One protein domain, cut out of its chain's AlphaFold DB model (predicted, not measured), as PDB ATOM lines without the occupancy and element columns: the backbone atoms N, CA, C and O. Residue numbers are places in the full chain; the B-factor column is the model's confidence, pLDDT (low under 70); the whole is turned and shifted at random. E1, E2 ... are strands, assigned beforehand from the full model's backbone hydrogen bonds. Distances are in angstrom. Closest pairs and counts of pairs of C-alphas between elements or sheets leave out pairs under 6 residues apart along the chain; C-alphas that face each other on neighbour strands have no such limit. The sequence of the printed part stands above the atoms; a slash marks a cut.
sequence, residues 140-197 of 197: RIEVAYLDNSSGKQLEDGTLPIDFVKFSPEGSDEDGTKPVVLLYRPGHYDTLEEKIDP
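What this domain is: This is residues 140 to 197 of the 197 residues of the protein "Peptidase C65 otubain protein" of Rhizoctonia solani AG-3 Rhs1AP (UniProt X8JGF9). Little regular structure: one strongly twisted sheet of four short strands with a long loop at each end, residues 146 to 161, of which 153 to 158 stick out, and residues 167 to 178. The 58 printed residues hold E1 to E4, no named helix, all strand, with 20 residues in named elements; the sheet's order is E2 E1 E3 E4, mixed. It is loose, radius of gyration of the C-alphas 13.6 A, spans 36 by 32 by 21 A.

How they stand to each other: E1, residues 141 to 145, and E2, residues 162 to 166, form an antiparallel hairpin, N 143 to O 164 2.8 A. E3, residues 179 to 184, is parallel to E1 at 26 degrees, N 144 to O 181 2.8 A. E3 and E4, residues 187 to 190, form an antiparallel hairpin, N 182 to O 189 2.8 A. These N and O pairs are within hydrogen-bond range.

Where its parts are: E1 begins at C-alpha 141 (179.044, 163.843, 162.082) and spans 12.7 A, E2 13.2 A, E3 16.3 A; E4, 10.5 A, ends at C-alpha 190 (169.290, 160.449, 164.446).

The domain as a whole: The farthest C-alphas, Gly 157 and Gly 170, are 37.4 A apart. The printed part has no cut. Links E1 to E2 and E2 to E3 are long. Residues 148 to 152, 170 to 175 and 195 to 197 have pLDDT under 70.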
ATOM      1  N   ARG A 140     180.199 166.061 157.990       92.94
ATOM      2  CA  ARG A 140     180.361 166.280 159.432       92.94
ATOM      3  C   ARG A 140     179.369 165.415 160.203       92.94
ATOM      4  O   ARG A 140     178.177 165.440 159.898       92.94
ATOM      5  N   ILE A 141     179.855 164.678 161.194       94.56
ATOM      6  CA  ILE A 141     179.044 163.843 162.082       94.56
ATOM      7  C   ILE A 141     179.335 164.269 163.519       94.56
ATOM      8  O   ILE A 141     180.492 164.360 163.917       94.56
ATOM      9  N   GLU A 142     178.301 164.528 164.309       94.31
ATOM     10  CA  GLU A 142     178.430 164.750 165.750       94.31
ATOM     11  C   GLU A 142     177.684 163.639 166.488       94.31
ATOM     12  O   GLU A 142     176.535 163.348 166.168       94.31
ATOM     13  N   VAL A 143     178.332 163.005 167.461       94.12
ATOM     14  CA  VAL A 143     177.747 161.911 168.242       94.12
ATOM     15  C   VAL A 143     177.594 162.358 169.688       94.12
ATOM     16  O   VAL A 143     178.581 162.618 170.370       94.12
ATOM     17  N   ALA A 144     176.348 162.436 170.140       91.88
ATOM     18  CA  ALA A 144     175.956 162.636 171.524       91.88
ATOM     19  C   ALA A 144     176.020 161.299 172.272       91.88
ATOM     20  O   ALA A 144     175.213 160.405 172.011       91.88
ATOM     21  N   TYR A 145     176.955 161.157 173.206       87.94
ATOM     22  CA  TYR A 145     177.081 159.964 174.037       87.94
ATOM     23  C   TYR A 145     176.167 160.084 175.253       87.94
ATOM     24  O   TYR A 145     176.363 160.938 176.118       87.94
ATOM     25  N   LEU A 146     175.157 159.214 175.318       80.69
ATOM     26  CA  LEU A 146     174.314 159.057 176.499       80.69
ATOM     27  C   LEU A 146     174.830 157.888 177.336       80.69
ATOM     28  O   LEU A 146     174.183 156.844 177.461       80.69
ATOM     29  N   ASP A 147     176.018 158.064 177.897       70.56
ATOM     30  CA  ASP A 147     176.525 157.207 178.953       70.56
ATOM     31  C   ASP A 147     176.658 158.009 180.255       70.56
ATOM     32  O   ASP A 147     176.776 159.231 180.271       70.56
ATOM     33  N   ASN A 148     176.579 157.333 181.398       62.16
ATOM     34  CA  ASN A 148     176.722 157.998 182.698       62.16
ATOM     35  C   ASN A 148     178.195 158.370 183.000       62.16
ATOM     36  O   ASN A 148     178.565 158.462 184.173       62.16
ATOM     37  N   SER A 149     179.063 158.504 181.987       63.69
ATOM     38  CA  SER A 149     180.510 158.679 182.174       63.69
ATOM     39  C   SER A 149     180.917 160.136 182.432       63.69
ATOM     40  O   SER A 149     181.897 160.379 183.139       63.69
ATOM     41  N   SER A 150     180.116 161.096 181.966       59.34
ATOM     42  CA  SER A 150     180.388 162.543 181.977       59.34
ATOM     43  C   SER A 150     180.234 163.225 183.353       59.34
ATOM     44  O   SER A 150     180.536 164.408 183.525       59.34
ATOM     45  N   GLY A 151     179.859 162.477 184.398       61.50
ATOM     46  CA  GLY A 151     180.012 162.911 185.788       61.50
ATOM     47  C   GLY A 151     178.809 163.630 186.408       61.50
ATOM     48  O   GLY A 151     177.669 163.183 186.308       61.50
ATOM     49  N   LYS A 152     179.090 164.660 187.225       60.22
ATOM     50  CA  LYS A 152     178.159 165.221 188.226       60.22
ATOM     51  C   LYS A 152     176.919 165.849 187.580       60.22
ATOM     52  O   LYS A 152     177.032 166.634 186.647       60.22
ATOM     53  N   GLN A 153     175.765 165.561 188.174       71.62
ATOM     54  CA  GLN A 153     174.468 166.139 187.829       71.62
ATOM     55  C   GLN A 153     174.538 167.679 187.777       71.62
ATOM     56  O   GLN A 153     175.084 168.304 188.694       71.62
ATOM     57  N   LEU A 154     174.012 168.265 186.700       77.56
ATOM     58  CA  LEU A 154     173.863 169.707 186.514       77.56
ATOM     59  C   LEU A 154     172.873 170.281 187.543       77.56
ATOM     60  O   LEU A 154     172.130 169.545 188.198       77.56
ATOM     61  N   GLU A 155     172.859 171.608 187.700       78.44
ATOM     62  CA  GLU A 155     172.027 172.303 188.701       78.44
ATOM     63  C   GLU A 155     170.519 172.045 188.536       78.44
ATOM     64  O   GLU A 155     169.767 172.127 189.506       78.44
ATOM     65  N   ASP A 156     170.081 171.695 187.327       81.25
ATOM     66  CA  ASP A 156     168.694 171.372 186.985       81.25
ATOM     67  C   ASP A 156     168.333 169.885 187.168       81.25
ATOM     68  O   ASP A 156     167.196 169.484 186.915       81.25
ATOM     69  N   GLY A 157     169.276 169.056 187.622       73.25
ATOM     70  CA  GLY A 157     169.068 167.624 187.793       73.25
ATOM     71  C   GLY A 157     169.356 166.779 186.545       73.25
ATOM     72  O   GLY A 157     169.156 165.563 186.598       73.25
ATOM     73  N   THR A 158     169.826 167.360 185.441       75.38
ATOM     74  CA  THR A 158     170.196 166.611 184.227       75.38
ATOM     75  C   THR A 158     171.664 166.174 184.242       75.38
ATOM     76  O   THR A 158     172.461 166.643 185.055       75.38
ATOM     77  N   LEU A 159     172.030 165.216 183.387       73.44
ATOM     78  CA  LEU A 159     173.427 164.829 183.174       73.44
ATOM     79  C   LEU A 159     173.970 165.559 181.938       73.44
ATOM     80  O   LEU A 159     173.231 165.689 180.957       73.44
ATOM     81  N   PRO A 160     175.228 166.030 181.960       75.31
ATOM     82  CA  PRO A 160     175.850 166.597 180.772       75.31
ATOM     83  C   PRO A 160     175.983 165.522 179.685       75.31
ATOM     84  O   PRO A 160     176.346 164.383 179.968       75.31
ATOM     85  N   ILE A 161     175.679 165.890 178.441       82.25
ATOM     86  CA  ILE A 161     175.849 165.022 177.271       82.25
ATOM     87  C   ILE A 161     177.156 165.410 176.587       82.25
ATOM     88  O   ILE A 161     177.327 166.570 176.203       82.25
ATOM     89  N   ASP A 162     178.046 164.439 176.410       85.88
ATOM     90  CA  ASP A 162     179.306 164.647 175.704       85.88
ATOM     91  C   ASP A 162     179.102 164.469 174.196       85.88
ATOM     92  O   ASP A 162     178.550 163.468 173.734       85.88
ATOM     93  N   PHE A 163     179.553 165.457 173.420       89.69
ATOM     94  CA  PHE A 163     179.507 165.428 171.960       89.69
ATOM     95  C   PHE A 163     180.902 165.175 171.395       89.69
ATOM     96  O   PHE A 163     181.803 166.001 171.555       89.69
ATOM     97  N   VAL A 164     181.061 164.071 170.668       92.19
ATOM     98  CA  VAL A 164     182.265 163.796 169.876       92.19
ATOM     99  C   VAL A 164     182.019 164.246 168.445       92.19
ATOM    100  O   VAL A 164     181.010 163.892 167.834       92.19
ATOM    101  N   LYS A 165     182.939 165.047 167.908       93.00
ATOM    102  CA  LYS A 165     182.818 165.643 166.577       93.00
ATOM    103  C   LYS A 165     183.761 164.966 165.599       93.00
ATOM    104  O   LYS A 165     184.972 164.947 165.805       93.00
ATOM    105  N   PHE A 166     183.197 164.482 164.507       93.12
ATOM    106  CA  PHE A 166     183.902 163.911 163.375       93.12
ATOM    107  C   PHE A 166     183.744 164.873 162.204       93.12
ATOM    108  O   PHE A 166     182.676 164.980 161.598       93.12
ATOM    109  N   SER A 167     184.814 165.604 161.921       87.56
ATOM    110  CA  SER A 167     184.850 166.588 160.847       87.56
ATOM    111  C   SER A 167     185.957 166.232 159.853       87.56
ATOM    112  O   SER A 167     187.072 165.902 160.268       87.56
ATOM    113  N   PRO A 168     185.692 166.323 158.540       83.31
ATOM    114  CA  PRO A 168     186.746 166.344 157.538       83.31
ATOM    115  C   PRO A 168     187.639 167.575 157.736       83.31
ATOM    116  O   PRO A 168     187.181 168.628 158.189       83.31
ATOM    117  N   GLU A 169     188.916 167.462 157.382       76.56
ATOM    118  CA  GLU A 169     189.846 168.592 157.455       76.56
ATOM    119  C   GLU A 169     189.352 169.768 156.596       76.56
ATOM    120  O   GLU A 169     188.948 169.581 155.448       76.56
ATOM    121  N   GLY A 170     189.360 170.981 157.159       68.94
ATOM    122  CA  GLY A 170     188.920 172.201 156.466       68.94
ATOM    123  C   GLY A 170     187.399 172.393 156.359       68.94
ATOM    124  O   GLY A 170     186.954 173.319 155.691       68.94
ATOM    125  N   SER A 171     186.589 171.551 157.009       68.19
ATOM    126  CA  SER A 171     185.117 171.597 156.908       68.19
ATOM    127  C   SER A 171     184.415 172.588 157.844       68.19
ATOM    128  O   SER A 171     183.197 172.757 157.754       68.19
ATOM    129  N   ASP A 172     185.153 173.269 158.722       61.25
ATOM    130  CA  ASP A 172     184.577 174.262 159.637       61.25
ATOM    131  C   ASP A 172     184.051 175.512 158.902       61.25
ATOM    132  O   ASP A 172     183.220 176.242 159.445       61.25
ATOM    133  N   GLU A 173     184.474 175.732 157.651       56.72
ATOM    134  CA  GLU A 173     184.154 176.929 156.861       56.72
ATOM    135  C   GLU A 173     183.004 176.737 155.854       56.72
ATOM    136  O   GLU A 173     182.491 177.718 155.319       56.72
ATOM    137  N   ASP A 174     182.550 175.501 155.613       64.50
ATOM    138  CA  ASP A 174     181.647 175.182 154.489       64.50
ATOM    139  C   ASP A 174     180.147 175.356 154.823       64.50
ATOM    140  O   ASP A 174     179.265 175.113 154.004       64.50
ATOM    141  N   GLY A 175     179.822 175.760 156.059       65.88
ATOM    142  CA  GLY A 175     178.454 176.093 156.491       65.88
ATOM    143  C   GLY A 175     177.446 174.927 156.520       65.88
ATOM    144  O   GLY A 175     176.291 175.127 156.898       65.88
ATOM    145  N   THR A 176     177.851 173.705 156.166       74.25
ATOM    146  CA  THR A 176     176.989 172.511 156.082       74.25
ATOM    147  C   THR A 176     176.677 171.942 157.465       74.25
ATOM    148  O   THR A 176     177.587 171.544 158.181       74.25
ATOM    149  N   LYS A 177     175.407 171.886 157.890       84.38
ATOM    150  CA  LYS A 177     175.050 171.342 159.220       84.38
ATOM    151  C   LYS A 177     175.524 169.881 159.376       84.38
ATOM    152  O   LYS A 177     175.383 169.115 158.421       84.38
ATOM    153  N   PRO A 178     176.074 169.489 160.543       89.88
ATOM    154  CA  PRO A 178     176.460 168.105 160.789       89.88
ATOM    155  C   PRO A 178     175.237 167.191 160.897       89.88
ATOM    156  O   PRO A 178     174.159 167.619 161.309       89.88
ATOM    157  N   VAL A 179     175.432 165.912 160.579       92.19
ATOM    158  CA  VAL A 179     174.503 164.848 160.970       92.19
ATOM    159  C   VAL A 179     174.714 164.582 162.455       92.19
ATOM    160  O   VAL A 179     175.816 164.212 162.860       92.19
ATOM    161  N   VAL A 180     173.679 164.781 163.268       94.31
ATOM    162  CA  VAL A 180     173.765 164.581 164.716       94.31
ATOM    163  C   VAL A 180     173.160 163.230 165.076       94.31
ATOM    164  O   VAL A 180     172.019 162.930 164.724       94.31
ATOM    165  N   LEU A 181     173.931 162.407 165.778       95.00
ATOM    166  CA  LEU A 181     173.541 161.076 166.221       95.00
ATOM    167  C   LEU A 181     173.502 161.016 167.747       95.00
ATOM    168  O   LEU A 181     174.322 161.631 168.420       95.00
ATOM    169  N   LEU A 182     172.577 160.235 168.293       93.38
ATOM    170  CA  LEU A 182     172.560 159.814 169.688       93.38
ATOM    171  C   LEU A 182     173.122 158.403 169.774       93.38
ATOM    172  O   LEU A 182     172.557 157.486 169.178       93.38
ATOM    173  N   TYR A 183     174.185 158.223 170.548       91.81
ATOM    174  CA  TYR A 183     174.720 156.912 170.872       91.81
ATOM    175  C   TYR A 183     174.221 156.433 172.234       91.81
ATOM    176  O   TYR A 183     174.276 157.145 173.242       91.81
ATOM    177  N   ARG A 184     173.770 155.180 172.251       89.06
ATOM    178  CA  ARG A 184     173.509 154.361 173.438       89.06
ATOM    179  C   ARG A 184     174.234 153.028 173.224       89.06
ATOM    180  O   ARG A 184     174.389 152.641 172.070       89.06
ATOM    181  N   PRO A 185     174.653 152.294 174.271       83.69
ATOM    182  CA  PRO A 185     175.348 151.019 174.085       83.69
ATOM    183  C   PRO A 185     174.614 150.091 173.102       83.69
ATOM    184  O   PRO A 185     173.487 149.668 173.372       83.69
ATOM    185  N   GLY A 186     175.250 149.824 171.958       82.88
ATOM    186  CA  GLY A 186     174.727 148.992 170.871       82.88
ATOM    187  C   GLY A 186     173.738 149.654 169.902       82.88
ATOM    188  O   GLY A 186     173.098 148.959 169.116       82.88
ATOM    189  N   HIS A 187     173.539 150.977 169.957       89.12
ATOM    190  CA  HIS A 187     172.492 151.633 169.169       89.12
ATOM    191  C   HIS A 187     172.794 153.099 168.823       89.12
ATOM    192  O   HIS A 187     173.210 153.879 169.680       89.12
ATOM    193  N   TYR A 188     172.497 153.488 167.579       93.00
ATOM    194  CA  TYR A 188     172.557 154.873 167.100       93.00
ATOM    195  C   TYR A 188     171.184 155.333 166.603       93.00
ATOM    196  O   TYR A 188     170.538 154.631 165.825       93.00
ATOM    197  N   ASP A 189     170.767 156.531 167.006       93.31
ATOM    198  CA  ASP A 189     169.567 157.210 166.502       93.31
ATOM    199  C   ASP A 189     169.926 158.577 165.914       93.31
ATOM    200  O   ASP A 189     170.880 159.214 166.352       93.31
ATOM    201  N   THR A 190     169.148 159.074 164.954       92.62
ATOM    202  CA  THR A 190     169.290 160.449 164.446       92.62
ATOM    203  C   THR A 190     168.651 161.451 165.408       92.62
ATOM    204  O   THR A 190     167.502 161.262 165.817       92.62
ATOM    205  N   LEU A 191     169.356 162.537 165.726       90.50
ATOM    206  CA  LEU A 191     168.810 163.678 166.461       90.50
ATOM    207  C   LEU A 191     168.483 164.817 165.500       90.50
ATOM    208  O   LEU A 191     169.320 165.234 164.704       90.50
ATOM    209  N   GLU A 192     167.274 165.354 165.628       85.81
ATOM    210  CA  GLU A 192     166.825 166.524 164.879       85.81
ATOM    211  C   GLU A 192     166.711 167.724 165.818       85.81
ATOM    212  O   GLU A 192     166.190 167.625 166.935       85.81
ATOM    213  N   GLU A 193     167.195 168.874 165.357       78.56
ATOM    214  CA  GLU A 193     167.020 170.137 166.062       78.56
ATOM    215  C   GLU A 193     165.529 170.485 166.070       78.56
ATOM    216  O   GLU A 193     164.873 170.538 165.025       78.56
ATOM    217  N   LYS A 194     164.968 170.719 167.259       76.31
ATOM    218  CA  LYS A 194     163.577 171.142 167.365       76.31
ATOM    219  C   LYS A 194     163.451 172.539 166.759       76.31
ATOM    220  O   LYS A 194     163.952 173.509 167.316       76.31
ATOM    221  N   ILE A 195     162.752 172.638 165.635       65.75
ATOM    222  CA  ILE A 195     162.344 173.924 165.075       65.75
ATOM    223  C   ILE A 195     161.190 174.419 165.951       65.75
ATOM    224  O   ILE A 195     160.107 173.828 165.938       65.75
ATOM    225  N   ASP A 196     161.437 175.438 166.776       58.28
ATOM    226  CA  ASP A 196     160.355 176.079 167.522       58.28
ATOM    227  C   ASP A 196     159.360 176.729 166.532       58.28
ATOM    228  O   ASP A 196     159.794 177.303 165.527       58.28
ATOM    229  N   PRO A 197     158.042 176.575 166.766       54.88
ATOM    230  CA  PRO A 197     156.987 176.989 165.838       54.88
ATOM    231  C   PRO A 197     156.821 178.507 165.700       54.88
ATOM    232  O   PRO A 197     157.108 179.245 166.671       54.88
TER     233      PRO A 197